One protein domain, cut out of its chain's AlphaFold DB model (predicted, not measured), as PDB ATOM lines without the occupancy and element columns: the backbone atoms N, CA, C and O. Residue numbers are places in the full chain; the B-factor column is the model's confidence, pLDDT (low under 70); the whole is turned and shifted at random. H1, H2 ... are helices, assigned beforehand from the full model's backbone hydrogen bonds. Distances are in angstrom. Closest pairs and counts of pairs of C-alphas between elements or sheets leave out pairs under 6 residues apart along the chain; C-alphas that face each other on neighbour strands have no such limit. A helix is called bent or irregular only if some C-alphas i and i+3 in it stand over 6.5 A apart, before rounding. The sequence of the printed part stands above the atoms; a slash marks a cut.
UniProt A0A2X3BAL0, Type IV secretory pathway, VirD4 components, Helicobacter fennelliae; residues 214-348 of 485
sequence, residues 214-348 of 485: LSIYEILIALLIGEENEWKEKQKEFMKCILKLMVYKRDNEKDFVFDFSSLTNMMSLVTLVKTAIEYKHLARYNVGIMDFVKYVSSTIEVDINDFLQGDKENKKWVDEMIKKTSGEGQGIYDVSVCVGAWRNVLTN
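This is residues 214 to 348 of the 485 residues of the protein "Type IV secretory pathway, VirD4 components" of Helicobacter fennelliae (UniProt A0A2X3BAL0). What is the main picture? The long helix H2 is crossed by H5 and by H8, and H4 packs on H5 in a helical hairpin. H1 packs on H2 and H3 on the last part of H8 at one end of this core; H6 packs on H5 and H7 on H4 at the other. How much is printed, and how large is it? The 135 residues hold eight named helices, H1 to H8 in chain order, and no named strand: class all helix, the helix packing mostly crossed. The whole is compact, with a radius of gyration of the C-alphas of 14.6 A and spans of 41 by 38 by 24 A.

Where is the longest helix? H2, residues 230 to 252, runs 33.8 A from C-alpha 230 at (270.837, 234.397, 306.994) to C-alpha 252 at (285.908, 237.776, 276.949). Where are the others? H1 is residues 214 to 223, 14.9 A; H3 is 260 to 265 and H6 is 304 to 309, 8.6 A each. H4 is 269 to 282, 20.1 A, and irregular, with C-alphas 278 and 281 7.4 A apart; H5 is 287 to 299, 18.1 A; H7 is 315 to 326, 17.5 A. H8, residues 330 to 348, 28.3 A, ends at C-alpha 348 (271.902, 255.376, 292.899); it has a kink of 34 degrees near residue 342 and is only just irregular, C-alphas 341 and 344 being 7.0 A apart.

What touches H2? With residues 238 to 248 alone it touches H5, at a steep tilt of 46 degrees, opposite ways; the closest C-alphas, of Cys 241 and Phe 292, are 4.8 A apart. It touches H8 at 67 degrees, steep, the closest C-alphas being Gln 235 and Cys 338, 5.0 A, and H1 at Tyr 217 and Lys 240, 6.4 A. What lies farther out? H4 and H5, a hairpin, touch at a steep tilt of 42 degrees, closest at C-alphas 276 and 293, 5.3 A; H4 touches H7 at C-alphas 270 and 322, 6.3 A. H6 touches H5 at C-alphas 304 and 294, 6.0 A, and H3 touches H8 at C-alphas 264 and 346, 5.8 A. How do the backbones run? Each O i to N i+4 pair is within hydrogen-bond range in H3, H5 and H6, against 4 of 6 in H1, 18 of 19 in H2, 8 of 10 in H4, 6 of 8 in H7 and 13 of 15 in H8.

How far does it reach? The two C-alphas farthest apart, of Glu 227 and Asn 314, are 44.1 A apart. Is anything missing or uncertain? The printed part has no cut and no long link; its mean pLDDT is 92.2, and no printed residue is under 70.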
ATOM      1  N   LEU A 214     285.661 238.369 293.186       87.50
ATOM      2  CA  LEU A 214     285.793 238.500 294.640       87.50
ATOM      3  C   LEU A 214     286.266 239.900 295.064       87.50
ATOM      4  O   LEU A 214     285.781 240.427 296.056       87.50
ATOM      5  N   SER A 215     287.193 240.509 294.323       84.44
ATOM      6  CA  SER A 215     287.682 241.859 294.626       84.44
ATOM      7  C   SER A 215     286.585 242.902 294.437       84.44
ATOM      8  O   SER A 215     286.408 243.753 295.300       84.44
ATOM      9  N   ILE A 216     285.822 242.791 293.347       89.62
ATOM     10  CA  ILE A 216     284.666 243.657 293.084       89.62
ATOM     11  C   ILE A 216     283.592 243.444 294.153       89.62
ATOM     12  O   ILE A 216     283.063 244.401 294.704       89.62
ATOM     13  N   TYR A 217     283.319 242.193 294.520       89.75
ATOM     14  CA  TYR A 217     282.383 241.869 295.592       89.75
ATOM     15  C   TYR A 217     282.768 242.524 296.931       89.75
ATOM     16  O   TYR A 217     281.910 243.093 297.598       89.75
ATOM     17  N   GLU A 218     284.046 242.481 297.318       81.25
ATOM     18  CA  GLU A 218     284.534 243.097 298.560       81.25
ATOM     19  C   GLU A 218     284.383 244.625 298.579       81.25
ATOM     20  O   GLU A 218     284.269 245.211 299.655       81.25
ATOM     21  N   ILE A 219     284.372 245.263 297.406       83.12
ATOM     22  CA  ILE A 219     284.067 246.690 297.258       83.12
ATOM     23  C   ILE A 219     282.564 246.917 297.467       83.12
ATOM     24  O   ILE A 219     282.172 247.772 298.256       83.12
ATOM     25  N   LEU A 220     281.717 246.131 296.792       86.88
ATOM     26  CA  LEU A 220     280.263 246.323 296.812       86.88
ATOM     27  C   LEU A 220     279.622 245.962 298.154       86.88
ATOM     28  O   LEU A 220     278.662 246.607 298.563       86.88
ATOM     29  N   ILE A 221     280.141 244.960 298.869       84.56
ATOM     30  CA  ILE A 221     279.558 244.521 300.145       84.56
ATOM     31  C   ILE A 221     279.617 245.603 301.230       84.56
ATOM     32  O   ILE A 221     278.787 245.594 302.133       84.56
ATOM     33  N   ALA A 222     280.538 246.569 301.117       76.38
ATOM     34  CA  ALA A 222     280.611 247.721 302.015       76.38
ATOM     35  C   ALA A 222     279.361 248.620 301.946       76.38
ATOM     36  O   ALA A 222     279.094 249.384 302.873       76.38
ATOM     37  N   LEU A 223     278.588 248.521 300.861       80.25
ATOM     38  CA  LEU A 223     277.346 249.265 300.659       80.25
ATOM     39  C   LEU A 223     276.127 248.572 301.268       80.25
ATOM     40  O   LEU A 223     275.095 249.209 301.469       80.25
ATOM     41  N   LEU A 224     276.230 247.276 301.569       81.69
ATOM     42  CA  LEU A 224     275.122 246.497 302.100       81.69
ATOM     43  C   LEU A 224     274.978 246.745 303.608       81.69
ATOM     44  O   LEU A 224     275.780 246.277 304.419       81.69
ATOM     45  N   ILE A 225     273.936 247.485 303.984       73.00
ATOM     46  CA  ILE A 225     273.630 247.823 305.377       73.00
ATOM     47  C   ILE A 225     272.858 246.674 306.030       73.00
ATOM     48  O   ILE A 225     271.899 246.161 305.459       73.00
ATOM     49  N   GLY A 226     273.241 246.298 307.250       73.81
ATOM     50  CA  GLY A 226     272.503 245.329 308.060       73.81
ATOM     51  C   GLY A 226     273.412 244.433 308.893       73.81
ATOM     52  O   GLY A 226     274.603 244.290 308.607       73.81
ATOM     53  N   GLU A 227     272.838 243.820 309.925       73.56
ATOM     54  CA  GLU A 227     273.537 242.842 310.760       73.56
ATOM     55  C   GLU A 227     273.784 241.534 310.006       73.56
ATOM     56  O   GLU A 227     273.066 241.187 309.067       73.56
ATOM     57  N   GLU A 228     274.815 240.805 310.424       81.06
ATOM     58  CA  GLU A 228     275.102 239.476 309.893       81.06
ATOM     59  C   GLU A 228     273.977 238.503 310.257       81.06
ATOM     60  O   GLU A 228     273.764 238.175 311.424       81.06
ATOM     61  N   ASN A 229     273.233 238.067 309.243       87.31
ATOM     62  CA  ASN A 229     272.119 237.138 309.363       87.31
ATOM     63  C   ASN A 229     271.993 236.274 308.095       87.31
ATOM     64  O   ASN A 229     272.697 236.480 307.106       87.31
ATOM     65  N   GLU A 230     271.068 235.313 308.119       89.25
ATOM     66  CA  GLU A 230     270.837 234.397 306.994       89.25
ATOM     67  C   GLU A 230     270.496 235.141 305.689       89.25
ATOM     68  O   GLU A 230     270.999 234.794 304.621       89.25
ATOM     69  N   TRP A 231     269.703 236.215 305.767       89.94
ATOM     70  CA  TRP A 231     269.346 237.030 304.601       89.94
ATOM     71  C   TRP A 231     270.550 237.727 303.981       89.94
ATOM     72  O   TRP A 231     270.684 237.757 302.757       89.94
ATOM     73  N   LYS A 232     271.446 238.252 304.815       89.31
ATOM     74  CA  LYS A 232     272.677 238.892 304.370       89.31
ATOM     75  C   LYS A 232     273.589 237.870 303.698       89.31
ATOM     76  O   LYS A 232     274.131 238.169 302.642       89.31
ATOM     77  N   GLU A 233     273.696 236.646 304.213       91.31
ATOM     78  CA  GLU A 233     274.441 235.569 303.538       91.31
ATOM     79  C   GLU A 233     273.853 235.218 302.159       91.31
ATOM     80  O   GLU A 233     274.602 235.143 301.181       91.31
ATOM     81  N   LYS A 234     272.521 235.126 302.029       93.19
ATOM     82  CA  LYS A 234     271.862 234.932 300.721       93.19
ATOM     83  C   LYS A 234     272.143 236.089 299.750       93.19
ATOM     84  O   LYS A 234     272.474 235.858 298.587       93.19
ATOM     85  N   GLN A 235     272.099 237.335 300.230       94.00
ATOM     86  CA  GLN A 235     272.433 238.531 299.440       94.00
ATOM     87  C   GLN A 235     273.894 238.531 298.965       94.00
ATOM     88  O   GLN A 235     274.185 238.986 297.854       94.00
ATOM     89  N   LYS A 236     274.813 238.017 299.794       93.12
ATOM     90  CA  LYS A 236     276.231 237.858 299.450       93.12
ATOM     91  C   LYS A 236     276.427 236.810 298.360       93.12
ATOM     92  O   LYS A 236     277.166 237.062 297.407       93.12
ATOM     93  N   GLU A 237     275.796 235.644 298.491       94.38
ATOM     94  CA  GLU A 237     275.855 234.579 297.485       94.38
ATOM     95  C   GLU A 237     275.297 235.050 296.137       94.38
ATOM     96  O   GLU A 237     275.984 234.930 295.119       94.38
ATOM     97  N   PHE A 238     274.116 235.679 296.153       95.75
ATOM     98  CA  PHE A 238     273.467 236.265 294.979       95.75
ATOM     99  C   PHE A 238     274.423 237.168 294.188       95.75
ATOM    100  O   PHE A 238     274.663 236.951 292.996       95.75
ATOM    101  N   MET A 239     275.044 238.142 294.863       96.00
ATOM    102  CA  MET A 239     275.958 239.080 294.212       96.00
ATOM    103  C   MET A 239     277.227 238.387 293.697       96.00
ATOM    104  O   MET A 239     277.657 238.642 292.572       96.00
ATOM    105  N   LYS A 240     277.823 237.462 294.466       95.69
ATOM    106  CA  LYS A 240     279.015 236.709 294.028       95.69
ATOM    107  C   LYS A 240     278.759 235.919 292.744       95.69
ATOM    108  O   LYS A 240     279.619 235.915 291.864       95.69
ATOM    109  N   CYS A 241     277.611 235.252 292.635       95.88
ATOM    110  CA  CYS A 241     277.247 234.476 291.449       95.88
ATOM    111  C   CYS A 241     277.090 235.370 290.215       95.88
ATOM    112  O   CYS A 241     277.641 235.054 289.162       95.88
ATOM    113  N   ILE A 242     276.424 236.520 290.352       97.38
ATOM    114  CA  ILE A 242     276.281 237.488 289.256       97.38
ATOM    115  C   ILE A 242     277.650 238.029 288.830       97.38
ATOM    116  O   ILE A 242     277.984 237.996 287.646       97.38
ATOM    117  N   LEU A 243     278.483 238.461 289.780       97.31
ATOM    118  CA  LEU A 243     279.801 239.030 289.484       97.31
ATOM    119  C   LEU A 243     280.736 238.044 288.774       97.31
ATOM    120  O   LEU A 243     281.523 238.469 287.932       97.31
ATOM    121  N   LYS A 244     280.651 236.737 289.067       96.81
ATOM    122  CA  LYS A 244     281.423 235.702 288.352       96.81
ATOM    123  C   LYS A 244     281.126 235.712 286.851       96.81
ATOM    124  O   LYS A 244     282.063 235.666 286.055       96.81
ATOM    125  N   LEU A 245     279.851 235.806 286.472       97.31
ATOM    126  CA  LEU A 245     279.464 235.914 285.069       97.31
ATOM    127  C   LEU A 245     279.846 237.281 284.485       97.31
ATOM    128  O   LEU A 245     280.414 237.335 283.400       97.31
ATOM    129  N   MET A 246     279.567 238.380 285.188       97.38
ATOM    130  CA  MET A 246     279.825 239.734 284.673       97.38
ATOM    131  C   MET A 246     281.314 239.982 284.405       97.38
ATOM    132  O   MET A 246     281.671 240.580 283.394       97.38
ATOM    133  N   VAL A 247     282.194 239.454 285.259       96.12
ATOM    134  CA  VAL A 247     283.646 239.484 285.032       96.12
ATOM    135  C   VAL A 247     284.044 238.626 283.833       96.12
ATOM    136  O   VAL A 247     284.863 239.063 283.031       96.12
ATOM    137  N   TYR A 248     283.441 237.444 283.652       96.25
ATOM    138  CA  TYR A 248     283.674 236.652 282.442       96.25
ATOM    139  C   TYR A 248     283.302 237.438 281.179       96.25
ATOM    140  O   TYR A 248     284.109 237.493 280.252       96.25
ATOM    141  N   LYS A 249     282.125 238.080 281.161       96.06
ATOM    142  CA  LYS A 249     281.691 238.927 280.043       96.06
ATOM    143  C   LYS A 249     282.699 240.048 279.788       96.06
ATOM    144  O   LYS A 249     283.174 240.176 278.668       96.06
ATOM    145  N   ARG A 250     283.111 240.782 280.830       95.31
ATOM    146  CA  ARG A 250     284.121 241.858 280.743       95.31
ATOM    147  C   ARG A 250     285.423 241.388 280.094       95.31
ATOM    148  O   ARG A 250     285.996 242.102 279.282       95.31
ATOM    149  N   ASP A 251     285.892 240.201 280.467       94.31
ATOM    150  CA  ASP A 251     287.207 239.713 280.051       94.31
ATOM    151  C   ASP A 251     287.188 239.028 278.667       94.31
ATOM    152  O   ASP A 251     288.245 238.869 278.056       94.31
ATOM    153  N   ASN A 252     286.020 238.598 278.167       94.56
ATOM    154  CA  ASN A 252     285.908 237.776 276.949       94.56
ATOM    155  C   ASN A 252     285.058 238.408 275.832       94.56
ATOM    156  O   ASN A 252     285.205 238.019 274.672       94.56
ATOM    157  N   GLU A 253     284.189 239.373 276.138       94.00
ATOM    158  CA  GLU A 253     283.310 240.033 275.166       94.00
ATOM    159  C   GLU A 253     283.782 241.456 274.887       94.00
ATOM    160  O   GLU A 253     283.845 242.294 275.778       94.00
ATOM    161  N   LYS A 254     284.075 241.749 273.617       87.62
ATOM    162  CA  LYS A 254     284.620 243.054 273.212       87.62
ATOM    163  C   LYS A 254     283.628 244.206 273.366       87.62
ATOM    164  O   LYS A 254     284.046 245.319 273.657       87.62
ATOM    165  N   ASP A 255     282.343 243.931 273.165       89.88
ATOM    166  CA  ASP A 255     281.286 244.951 273.156       89.88
ATOM    167  C   ASP A 255     280.617 245.120 274.529       89.88
ATOM    168  O   ASP A 255     279.694 245.921 274.686       89.88
ATOM    169  N   PHE A 256     281.058 244.360 275.536       93.75
ATOM    170  CA  PHE A 256     280.492 244.424 276.872       93.75
ATOM    171  C   PHE A 256     281.288 245.380 277.761       93.75
ATOM    172  O   PHE A 256     282.442 245.131 278.111       93.75
ATOM    173  N   VAL A 257     280.632 246.454 278.191       92.00
ATOM    174  CA  VAL A 257     281.156 247.362 279.213       92.00
ATOM    175  C   VAL A 257     280.579 246.955 280.558       92.00
ATOM    176  O   VAL A 257     279.361 246.945 280.743       92.00
ATOM    177  N   PHE A 258     281.456 246.634 281.510       95.25
ATOM    178  CA  PHE A 258     281.022 246.351 282.870       95.25
ATOM    179  C   PHE A 258     280.922 247.647 283.682       95.25
ATOM    180  O   PHE A 258     281.930 248.216 284.100       95.25
ATOM    181  N   ASP A 259     279.693 248.101 283.905       94.12
ATOM    182  CA  ASP A 259     279.347 249.287 284.691       94.12
ATOM    183  C   ASP A 259     278.170 249.014 285.662       94.12
ATOM    184  O   ASP A 259     277.591 247.919 285.677       94.12
ATOM    185  N   PHE A 260     277.798 249.986 286.500       93.50
ATOM    186  CA  PHE A 260     276.690 249.803 287.446       93.50
ATOM    187  C   PHE A 260     275.330 249.682 286.749       93.50
ATOM    188  O   PHE A 260     274.432 249.038 287.294       93.50
ATOM    189  N   SER A 261     275.166 250.227 285.541       94.12
ATOM    190  CA  SER A 261     273.945 250.060 284.738       94.12
ATOM    191  C   SER A 261     273.757 248.603 284.312       94.12
ATOM    192  O   SER A 261     272.690 248.017 284.499       94.12
ATOM    193  N   SER A 262     274.818 247.972 283.810       94.50
ATOM    194  CA  SER A 262     274.842 246.564 283.426       94.50
ATOM    195  C   SER A 262     274.578 245.650 284.627       94.50
ATOM    196  O   SER A 262     273.848 244.666 284.500       94.50
ATOM    197  N   LEU A 263     275.085 246.001 285.816       94.88
ATOM    198  CA  LEU A 263     274.809 245.269 287.051       94.88
ATOM    199  C   LEU A 263     273.362 245.467 287.530       94.88
ATOM    200  O   LEU A 263     272.723 244.508 287.960       94.88
ATOM    201  N   THR A 264     272.815 246.676 287.392       94.44
ATOM    202  CA  THR A 264     271.410 246.983 287.710       94.44
ATOM    203  C   THR A 264     270.453 246.201 286.809       94.44
ATOM    204  O   THR A 264     269.453 245.671 287.287       94.44
ATOM    205  N   ASN A 265     270.789 246.019 285.528       93.88
ATOM    206  CA  ASN A 265     269.998 245.200 284.599       93.88
ATOM    207  C   ASN A 265     269.894 243.726 285.034       93.88
ATOM    208  O   ASN A 265     268.898 243.059 284.736       93.88
ATOM    209  N   MET A 266     270.891 243.223 285.771       95.50
ATOM    210  CA  MET A 266     270.893 241.871 286.344       95.50
ATOM    211  C   MET A 266     270.009 241.748 287.597       95.50
ATOM    212  O   MET A 266     269.752 240.633 288.045       95.50
ATOM    213  N   MET A 267     269.481 242.850 288.147       94.75
ATOM    214  CA  MET A 267     268.558 242.864 289.296       94.75
ATOM    215  C   MET A 267     267.114 242.498 288.893       94.75
ATOM    216  O   MET A 267     266.141 243.110 289.331       94.75
ATOM    217  N   SER A 268     266.971 241.505 288.016       94.06
ATOM    218  CA  SER A 268     265.704 240.993 287.498       94.06
ATOM    219  C   SER A 268     265.827 239.493 287.275       94.06
ATOM    220  O   SER A 268     266.654 239.051 286.477       94.06
ATOM    221  N   LEU A 269     264.976 238.701 287.935       94.94
ATOM    222  CA  LEU A 269     265.003 237.241 287.804       94.94
ATOM    223  C   LEU A 269     264.805 236.786 286.350       94.94
ATOM    224  O   LEU A 269     265.473 235.863 285.892       94.94
ATOM    225  N   VAL A 270     263.954 237.479 285.589       95.50
ATOM    226  CA  VAL A 270     263.756 237.203 284.158       95.50
ATOM    227  C   VAL A 270     265.052 237.408 283.375       95.50
ATOM    228  O   VAL A 270     265.387 236.587 282.522       95.50
ATOM    229  N   THR A 271     265.793 238.483 283.662       96.75
ATOM    230  CA  THR A 271     267.096 238.731 283.032       96.75
ATOM    231  C   THR A 271     268.089 237.646 283.430       96.75
ATOM    232  O   THR A 271     268.733 237.080 282.555       96.75
ATOM    233  N   LEU A 272     268.158 237.278 284.713       97.06
ATOM    234  CA  LEU A 272     269.047 236.218 285.201       97.06
ATOM    235  C   LEU A 272     268.802 234.882 284.488       97.06
ATOM    236  O   LEU A 272     269.760 234.255 284.040       97.06
ATOM    237  N   VAL A 273     267.539 234.475 284.318       96.94
ATOM    238  CA  VAL A 273     267.171 233.250 283.587       96.94
ATOM    239  C   VAL A 273     267.553 233.334 282.115       96.94
ATOM    240  O   VAL A 273     268.182 232.409 281.604       96.94
ATOM    241  N   LYS A 274     267.231 234.438 281.432       96.94
ATOM    242  CA  LYS A 274     267.608 234.628 280.020       96.94
ATOM    243  C   LYS A 274     269.120 234.548 279.829       96.94
ATOM    244  O   LYS A 274     269.587 233.810 278.964       96.94
ATOM    245  N   THR A 275     269.874 235.229 280.683       97.06
ATOM    246  CA  THR A 275     271.332 235.194 280.653       97.06
ATOM    247  C   THR A 275     271.854 233.791 280.990       97.06
ATOM    248  O   THR A 275     272.751 233.286 280.326       97.06
ATOM    249  N   ALA A 276     271.272 233.076 281.956       97.38
ATOM    250  CA  ALA A 276     271.676 231.695 282.234       97.38
ATOM    251  C   ALA A 276     271.450 230.775 281.024       97.38
ATOM    252  O   ALA A 276     272.320 229.965 280.712       97.38
ATOM    253  N   ILE A 277     270.330 230.927 280.305       97.12
ATOM    254  CA  ILE A 277     270.044 230.179 279.069       97.12
ATOM    255  C   ILE A 277     271.092 230.467 277.989       97.12
ATOM    256  O   ILE A 277     271.548 229.540 277.318       97.12
ATOM    257  N   GLU A 278     271.485 231.728 277.829       95.81
ATOM    258  CA  GLU A 278     272.480 232.149 276.842       95.81
ATOM    259  C   GLU A 278     273.862 231.543 277.135       95.81
ATOM    260  O   GLU A 278     274.485 230.945 276.252       95.81
ATOM    261  N   TYR A 279     274.312 231.597 278.392       95.94
ATOM    262  CA  TYR A 279     275.671 231.202 278.782       95.94
ATOM    263  C   TYR A 279     275.815 229.738 279.219       95.94
ATOM    264  O   TYR A 279     276.938 229.266 279.414       95.94
ATOM    265  N   LYS A 280     274.725 228.966 279.322       95.31
ATOM    266  CA  LYS A 280     274.776 227.573 279.810       95.31
ATOM    267  C   LYS A 280     275.718 226.652 279.034       95.31
ATOM    268  O   LYS A 280     276.271 225.718 279.607       95.31
ATOM    269  N   HIS A 281     275.941 226.923 277.748       94.31
ATOM    270  CA  HIS A 281     276.854 226.147 276.907       94.31
ATOM    271  C   HIS A 281     278.318 226.227 277.385       94.31
ATOM    272  O   HIS A 281     279.088 225.292 277.177       94.31
ATOM    273  N   LEU A 282     278.685 227.302 278.091       95.69
ATOM    274  CA  LEU A 282     280.016 227.517 278.661       95.69
ATOM    275  C   LEU A 282     280.153 226.988 280.091       95.69
ATOM    276  O   LEU A 282     281.273 226.859 280.585       95.69
ATOM    277  N   ALA A 283     279.046 226.643 280.756       93.62
ATOM    278  CA  ALA A 283     279.046 226.228 282.158       93.62
ATOM    279  C   ALA A 283     279.991 225.042 282.412       93.62
ATOM    280  O   ALA A 283     280.699 225.011 283.411       93.62
ATOM    281  N   ARG A 284     280.073 224.074 281.489       92.88
ATOM    282  CA  ARG A 284     280.969 222.911 281.643       92.88
ATOM    283  C   ARG A 284     282.459 223.262 281.585       92.88
ATOM    284  O   ARG A 284     283.270 222.480 282.069       92.88
ATOM    285  N   TYR A 285     282.811 224.409 281.009       94.19
ATOM    286  CA  TYR A 285     284.196 224.833 280.789       94.19
ATOM    287  C   TYR A 285     284.642 225.943 281.747       94.19
ATOM    288  O   TYR A 285     285.839 226.165 281.909       94.19
ATOM    289  N   ASN A 286     283.702 226.635 282.395       95.75
ATOM    290  CA  ASN A 286     283.992 227.724 283.319       95.75
ATOM    291  C   ASN A 286     283.216 227.545 284.632       95.75
ATOM    292  O   ASN A 286     281.989 227.633 284.661       95.75
ATOM    293  N   VAL A 287     283.951 227.353 285.733       94.75
ATOM    294  CA  VAL A 287     283.383 227.152 287.080       94.75
ATOM    295  C   VAL A 287     282.524 228.342 287.516       94.75
ATOM    296  O   VAL A 287     281.462 228.148 288.094       94.75
ATOM    297  N   GLY A 288     282.932 229.571 287.192       94.50
ATOM    298  CA  GLY A 288     282.174 230.770 287.543       94.50
ATOM    299  C   GLY A 288     280.817 230.847 286.843       94.50
ATOM    300  O   GLY A 288     279.820 231.189 287.476       94.50
ATOM    301  N   ILE A 289     280.766 230.465 285.563       97.12
ATOM    302  CA  ILE A 289     279.512 230.371 284.802       97.12
ATOM    303  C   ILE A 289     278.660 229.208 285.322       97.12
ATOM    304  O   ILE A 289     277.453 229.367 285.464       97.12
ATOM    305  N   MET A 290     279.263 228.059 285.649       97.38
ATOM    306  CA  MET A 290     278.543 226.937 286.263       97.38
ATOM    307  C   MET A 290     277.866 227.342 287.572       97.38
ATOM    308  O   MET A 290     276.705 227.004 287.775       97.38
ATOM    309  N   ASP A 291     278.566 228.067 288.444       96.75
ATOM    310  CA  ASP A 291     278.007 228.534 289.713       96.75
ATOM    311  C   ASP A 291     276.813 229.470 289.485       96.75
ATOM    312  O   ASP A 291     275.773 229.303 290.117       96.75
ATOM    313  N   PHE A 292     276.924 230.399 288.529       97.81
ATOM    314  CA  PHE A 292     275.816 231.270 288.133       97.81
ATOM    315  C   PHE A 292     274.620 230.475 287.585       97.81
ATOM    316  O   PHE A 292     273.489 230.676 288.018       97.81
ATOM    317  N   VAL A 293     274.859 229.539 286.661       97.62
ATOM    318  CA  VAL A 293     273.796 228.732 286.043       97.62
ATOM    319  C   VAL A 293     273.116 227.832 287.073       97.62
ATOM    320  O   VAL A 293     271.891 227.759 287.074       97.62
ATOM    321  N   LYS A 294     273.876 227.206 287.981       97.31
ATOM    322  CA  LYS A 294     273.333 226.415 289.097       97.31
ATOM    323  C   LYS A 294     272.466 227.251 290.021       97.31
ATOM    324  O   LYS A 294     271.390 226.800 290.391       97.31
ATOM    325  N   TYR A 295     272.929 228.449 290.375       96.94
ATOM    326  CA  TYR A 295     272.173 229.372 291.216       96.94
ATOM    327  C   TYR A 295     270.831 229.741 290.570       96.94
ATOM    328  O   TYR A 295     269.784 229.714 291.214       96.94
ATOM    329  N   VAL A 296     270.839 230.045 289.271       96.88
ATOM    330  CA  VAL A 296     269.617 230.403 288.544       96.88
ATOM    331  C   VAL A 296     268.692 229.198 288.366       96.88
ATOM    332  O   VAL A 296     267.493 229.333 288.596       96.88
ATOM    333  N   SER A 297     269.212 228.022 287.995       96.19
ATOM    334  CA  SER A 297     268.387 226.824 287.793       96.19
ATOM    335  C   SER A 297     267.754 226.339 289.098       96.19
ATOM    336  O   SER A 297     266.577 225.984 289.098       96.19
ATOM    337  N   SER A 298     268.485 226.389 290.220       95.75
ATOM    338  CA  SER A 298     267.936 226.047 291.536       95.75
ATOM    339  C   SER A 298     266.865 227.041 291.987       95.75
ATOM    340  O   SER A 298     265.848 226.621 292.530       95.75
ATOM    341  N   THR A 299     267.044 228.334 291.695       95.25
ATOM    342  CA  THR A 299     266.065 229.392 292.006       95.25
ATOM    343  C   THR A 299     264.704 229.125 291.363       95.25
ATOM    344  O   THR A 299     263.675 229.354 291.992       95.25
ATOM    345  N   ILE A 300     264.693 228.643 290.115       95.38
ATOM    346  CA  ILE A 300     263.462 228.311 289.378       95.38
ATOM    347  C   ILE A 300     263.047 226.837 289.525       95.38
ATOM    348  O   ILE A 300     262.199 226.367 288.765       95.38
ATOM    349  N   GLU A 301     263.647 226.102 290.467       94.50
ATOM    350  CA  GLU A 301     263.346 224.692 290.755       94.50
ATOM    351  C   GLU A 301     263.455 223.794 289.504       94.50
ATOM    352  O   GLU A 301     262.538 223.056 289.129       94.50
ATOM    353  N   VAL A 302     264.584 223.902 288.800       94.25
ATOM    354  CA  VAL A 302     264.940 223.065 287.645       94.25
ATOM    355  C   VAL A 302     266.264 222.358 287.927       94.25
ATOM    356  O   VAL A 302     267.240 222.998 288.331       94.25
ATOM    357  N   ASP A 303     266.311 221.042 287.687       95.88
ATOM    358  CA  ASP A 303     267.555 220.279 287.799       95.88
ATOM    359  C   ASP A 303     268.622 220.849 286.860       95.88
ATOM    360  O   ASP A 303     268.355 221.215 285.711       95.88
ATOM    361  N   ILE A 304     269.858 220.918 287.347       95.75
ATOM    362  CA  ILE A 304     270.962 221.493 286.581       95.75
ATOM    363  C   ILE A 304     271.200 220.737 285.269       95.75
ATOM    364  O   ILE A 304     271.475 221.366 284.248       95.75
ATOM    365  N   ASN A 305     271.084 219.408 285.248       94.69
ATOM    366  CA  ASN A 305     271.334 218.633 284.035       94.69
ATOM    367  C   ASN A 305     270.246 218.882 282.995       94.69
ATOM    368  O   ASN A 305     270.579 219.073 281.825       94.69
ATOM    369  N   ASP A 306     268.986 218.954 283.423       94.12
ATOM    370  CA  ASP A 306     267.853 219.272 282.552       94.12
ATOM    371  C   ASP A 306     267.986 220.688 281.977       94.12
ATOM    372  O   ASP A 306     267.828 220.904 280.773       94.12
ATOM    373  N   PHE A 307     268.371 221.657 282.814       95.69
ATOM    374  CA  PHE A 307     268.593 223.032 282.372       95.69
ATOM    375  C   PHE A 307     269.710 223.124 281.320       95.69
ATOM    376  O   PHE A 307     269.549 223.777 280.280       95.69
ATOM    377  N   LEU A 308     270.836 222.439 281.561       94.69
ATOM    378  CA  LEU A 308     271.973 222.387 280.637       94.69
ATOM    379  C   LEU A 308     271.625 221.680 279.317       94.69
ATOM    380  O   LEU A 308     272.134 222.090 278.277       94.69
ATOM    381  N   GLN A 309     270.775 220.649 279.351       93.31
ATOM    382  CA  GLN A 309     270.352 219.890 278.166       93.31
ATOM    383  C   GLN A 309     269.259 220.577 277.342       93.31
ATOM    384  O   GLN A 309     269.112 220.255 276.166       93.31
ATOM    385  N   GLY A 310     268.500 221.510 277.927       90.50
ATOM    386  CA  GLY A 310     267.423 222.198 277.216       90.50
ATOM    387  C   GLY A 310     267.883 222.887 275.924       90.50
ATOM    388  O   GLY A 310     269.033 223.311 275.799       90.50
ATOM    389  N   ASP A 311     266.980 223.071 274.971       90.69
ATOM    390  CA  ASP A 311     267.298 223.745 273.710       90.69
ATOM    391  C   ASP A 311     266.975 225.244 273.794       90.69
ATOM    392  O   ASP A 311     265.823 225.630 273.991       90.69
ATOM    393  N   LYS A 312     267.997 226.094 273.633       90.06
ATOM    394  CA  LYS A 312     267.840 227.557 273.670       90.06
ATOM    395  C   LYS A 312     267.078 228.115 272.460       90.06
ATOM    396  O   LYS A 312     266.504 229.191 272.573       90.06
ATOM    397  N   GLU A 313     267.057 227.402 271.330       90.44
ATOM    398  CA  GLU A 313     266.329 227.813 270.118       90.44
ATOM    399  C   GLU A 313     264.847 227.401 270.182       90.44
ATOM    400  O   GLU A 313     263.989 227.925 269.462       90.44
ATOM    401  N   ASN A 314     264.505 226.482 271.091       93.56
ATOM    402  CA  ASN A 314     263.136 226.053 271.311       93.56
ATOM    403  C   ASN A 314     262.367 227.082 272.150       93.56
ATOM    404  O   ASN A 314     262.392 227.066 273.382       93.56
ATOM    405  N   LYS A 315     261.590 227.929 271.465       91.62
ATOM    406  CA  LYS A 315     260.736 228.950 272.095       91.62
ATOM    407  C   LYS A 315     259.837 228.405 273.205       91.62
ATOM    408  O   LYS A 315     259.697 229.064 274.223       91.62
ATOM    409  N   LYS A 316     259.265 227.202 273.053       92.31
ATOM    410  CA  LYS A 316     258.384 226.629 274.086       92.31
ATOM    411  C   LYS A 316     259.140 226.363 275.384       92.31
ATOM    412  O   LYS A 316     258.617 226.664 276.449       92.31
ATOM    413  N   TRP A 317     260.354 225.822 275.280       93.56
ATOM    414  CA  TRP A 317     261.202 225.553 276.440       93.56
ATOM    415  C   TRP A 317     261.655 226.857 277.105       93.56
ATOM    416  O   TRP A 317     261.559 226.998 278.320       93.56
ATOM    417  N   VAL A 318     262.072 227.851 276.313       92.75
ATOM    418  CA  VAL A 318     262.448 229.175 276.837       92.75
ATOM    419  C   VAL A 318     261.270 229.845 277.549       92.75
ATOM    420  O   VAL A 318     261.427 230.329 278.670       92.75
ATOM    421  N   ASP A 319     260.081 229.832 276.944       93.00
ATOM    422  CA  ASP A 319     258.864 230.392 277.538       93.00
ATOM    423  C   ASP A 319     258.468 229.658 278.826       93.00
ATOM    424  O   ASP A 319     257.997 230.285 279.772       93.00
ATOM    425  N   GLU A 320     258.674 228.340 278.892       93.31
ATOM    426  CA  GLU A 320     258.468 227.548 280.107       93.31
ATOM    427  C   GLU A 320     259.417 227.984 281.231       93.31
ATOM    428  O   GLU A 320     258.960 228.268 282.339       93.31
ATOM    429  N   MET A 321     260.717 228.122 280.943       94.00
ATOM    430  CA  MET A 321     261.699 228.599 281.926       94.00
ATOM    431  C   MET A 321     261.382 230.021 282.404       94.00
ATOM    432  O   MET A 321     261.492 230.314 283.593       94.00
ATOM    433  N   ILE A 322     260.947 230.909 281.502       92.94
ATOM    434  CA  ILE A 322     260.546 232.273 281.868       92.94
ATOM    435  C   ILE A 322     259.278 232.250 282.726       92.94
ATOM    436  O   ILE A 322     259.221 232.957 283.730       92.94
ATOM    437  N   LYS A 323     258.274 231.426 282.405       93.12
ATOM    438  CA  LYS A 323     257.053 231.303 283.223       93.12
ATOM    439  C   LYS A 323     257.346 230.852 284.650       93.12
ATOM    440  O   LYS A 323     256.684 231.323 285.571       93.12
ATOM    441  N   LYS A 324     258.366 230.011 284.850       92.19
ATOM    442  CA  LYS A 324     258.804 229.601 286.192       92.19
ATOM    443  C   LYS A 324     259.298 230.766 287.055       92.19
ATOM    444  O   LYS A 324     259.281 230.644 288.270       92.19
ATOM    445  N   THR A 325     259.658 231.915 286.477       90.69
ATOM    446  CA  THR A 325     260.045 233.109 287.259       90.69
ATOM    447  C   THR A 325     258.879 233.785 287.987       90.69
ATOM    448  O   THR A 325     259.118 234.594 288.876       90.69
ATOM    449  N   SER A 326     257.628 233.474 287.625       87.38
ATOM    450  CA  SER A 326     256.414 234.041 288.237       87.38
ATOM    451  C   SER A 326     255.741 233.103 289.250       87.38
ATOM    452  O   SER A 326     254.584 233.321 289.597       87.38
ATOM    453  N   GLY A 327     256.422 232.036 289.678       81.56
ATOM    454  CA  GLY A 327     255.904 231.095 290.674       81.56
ATOM    455  C   GLY A 327     256.030 231.586 292.123       81.56
ATOM    456  O   GLY A 327     256.606 232.636 292.393       81.56
ATOM    457  N   GLU A 328     255.536 230.772 293.058       81.56
ATOM    458  CA  GLU A 328     255.591 231.014 294.514       81.56
ATOM    459  C   GLU A 328     256.729 230.237 295.215       81.56
ATOM    460  O   GLU A 328     256.720 230.065 296.432       81.56
ATOM    461  N   GLY A 329     257.710 229.735 294.456       88.69
ATOM    462  CA  GLY A 329     258.824 228.949 294.996       88.69
ATOM    463  C   GLY A 329     259.712 229.749 295.957       88.69
ATOM    464  O   GLY A 329     259.926 230.954 295.775       88.69
ATOM    465  N   GLN A 330     260.288 229.074 296.958       88.94
ATOM    466  CA  GLN A 330     261.130 229.716 297.979       88.94
ATOM    467  C   GLN A 330     262.339 230.437 297.360       88.94
ATOM    468  O   GLN A 330     262.694 231.531 297.797       88.94
ATOM    469  N   GLY A 331     262.943 229.869 296.309       90.81
ATOM    470  CA  GLY A 331     264.070 230.492 295.608       90.81
ATOM    471  C   GLY A 331     263.705 231.834 294.962       90.81
ATOM    472  O   GLY A 331     264.482 232.786 295.018       90.81
ATOM    473  N   ILE A 332     262.497 231.946 294.403       93.56
ATOM    474  CA  ILE A 332     261.995 233.180 293.782       93.56
ATOM    475  C   ILE A 332     261.810 234.265 294.845       93.56
ATOM    476  O   ILE A 332     262.223 235.409 294.636       93.56
ATOM    477  N   TYR A 333     261.241 233.901 295.998       93.62
ATOM    478  CA  TYR A 333     261.130 234.807 297.140       93.62
ATOM    479  C   TYR A 333     262.511 235.277 297.616       93.62
ATOM    480  O   TYR A 333     262.731 236.479 297.769       93.62
ATOM    481  N   ASP A 334     263.466 234.356 297.763       93.50
ATOM    482  CA  ASP A 334     264.826 234.674 298.200       93.50
ATOM    483  C   ASP A 334     265.520 235.664 297.247       93.50
ATOM    484  O   ASP A 334     266.091 236.665 297.694       93.50
ATOM    485  N   VAL A 335     265.425 235.442 295.930       94.44
ATOM    486  CA  VAL A 335     265.971 236.371 294.926       94.44
ATOM    487  C   VAL A 335     265.247 237.713 294.949       94.44
ATOM    488  O   VAL A 335     265.906 238.742 294.820       94.44
ATOM    489  N   SER A 336     263.929 237.744 295.154       92.94
ATOM    490  CA  SER A 336     263.170 238.996 295.278       92.94
ATOM    491  C   SER A 336     263.682 239.860 296.438       92.94
ATOM    492  O   SER A 336     263.946 241.052 296.261       92.94
ATOM    493  N   VAL A 337     263.927 239.247 297.604       92.56
ATOM    494  CA  VAL A 337     264.527 239.925 298.767       92.56
ATOM    495  C   VAL A 337     265.946 240.414 298.451       92.56
ATOM    496  O   VAL A 337     266.298 241.548 298.783       92.56
ATOM    497  N   CYS A 338     266.758 239.597 297.771       93.81
ATOM    498  CA  CYS A 338     268.116 239.982 297.375       93.81
ATOM    499  C   CYS A 338     268.127 241.156 296.387       93.81
ATOM    500  O   CYS A 338     268.899 242.101 296.558       93.81
ATOM    501  N   VAL A 339     267.247 241.128 295.385       93.81
ATOM    502  CA  VAL A 339     267.053 242.219 294.425       93.81
ATOM    503  C   VAL A 339     266.636 243.491 295.153       93.81
ATOM    504  O   VAL A 339     267.221 244.538 294.898       93.81
ATOM    505  N   GLY A 340     265.688 243.417 296.091       91.94
ATOM    506  CA  GLY A 340     265.263 244.572 296.885       91.94
ATOM    507  C   GLY A 340     266.414 245.237 297.650       91.94
ATOM    508  O   GLY A 340     266.510 246.461 297.660       91.94
ATOM    509  N   ALA A 341     267.320 244.440 298.225       90.25
ATOM    510  CA  ALA A 341     268.468 244.948 298.979       90.25
ATOM    511  C   ALA A 341     269.513 245.656 298.098       90.25
ATOM    512  O   ALA A 341     270.052 246.690 298.487       90.25
ATOM    513  N   TRP A 342     269.791 245.123 296.904       91.31
ATOM    514  CA  TRP A 342     270.820 245.669 296.011       91.31
ATOM    515  C   TRP A 342     270.310 246.755 295.061       91.31
ATOM    516  O   TRP A 342     271.083 247.620 294.653       91.31
ATOM    517  N   ARG A 343     269.024 246.733 294.695       88.88
ATOM    518  CA  ARG A 343     268.479 247.586 293.632       88.88
ATOM    519  C   ARG A 343     268.643 249.070 293.924       88.88
ATOM    520  O   ARG A 343     269.098 249.782 293.038       88.88
ATOM    521  N   ASN A 344     268.310 249.525 295.130       84.56
ATOM    522  CA  ASN A 344     268.411 250.949 295.472       84.56
ATOM    523  C   ASN A 344     269.866 251.429 295.397       84.56
ATOM    524  O   ASN A 344     270.156 252.402 294.711       84.56
ATOM    525  N   VAL A 345     270.785 250.673 296.002       86.00
ATOM    526  CA  VAL A 345     272.225 250.972 296.001       86.00
ATOM    527  C   VAL A 345     272.773 251.065 294.574       86.00
ATOM    528  O   VAL A 345     273.432 252.036 294.214       86.00
ATOM    529  N   LEU A 346     272.489 250.065 293.736       90.06
ATOM    530  CA  LEU A 346     272.997 250.022 292.363       90.06
ATOM    531  C   LEU A 346     272.338 251.071 291.458       90.06
ATOM    532  O   LEU A 346     272.998 251.616 290.573       90.06
ATOM    533  N   THR A 347     271.063 251.390 291.692       88.25
ATOM    534  CA  THR A 347     270.353 252.442 290.950       88.25
ATOM    535  C   THR A 347     270.956 253.810 291.257       88.25
ATOM    536  O   THR A 347     271.252 254.545 290.323       88.25
ATOM    537  N   ASN A 348     271.246 254.118 292.524       85.50
ATOM    538  CA  ASN A 348     271.902 255.376 292.899       85.50
ATOM    539  C   ASN A 348     273.287 255.504 292.238       85.50
ATOM    540  O   ASN A 348     273.617 256.534 291.658       85.50
TER     541      ASN A 348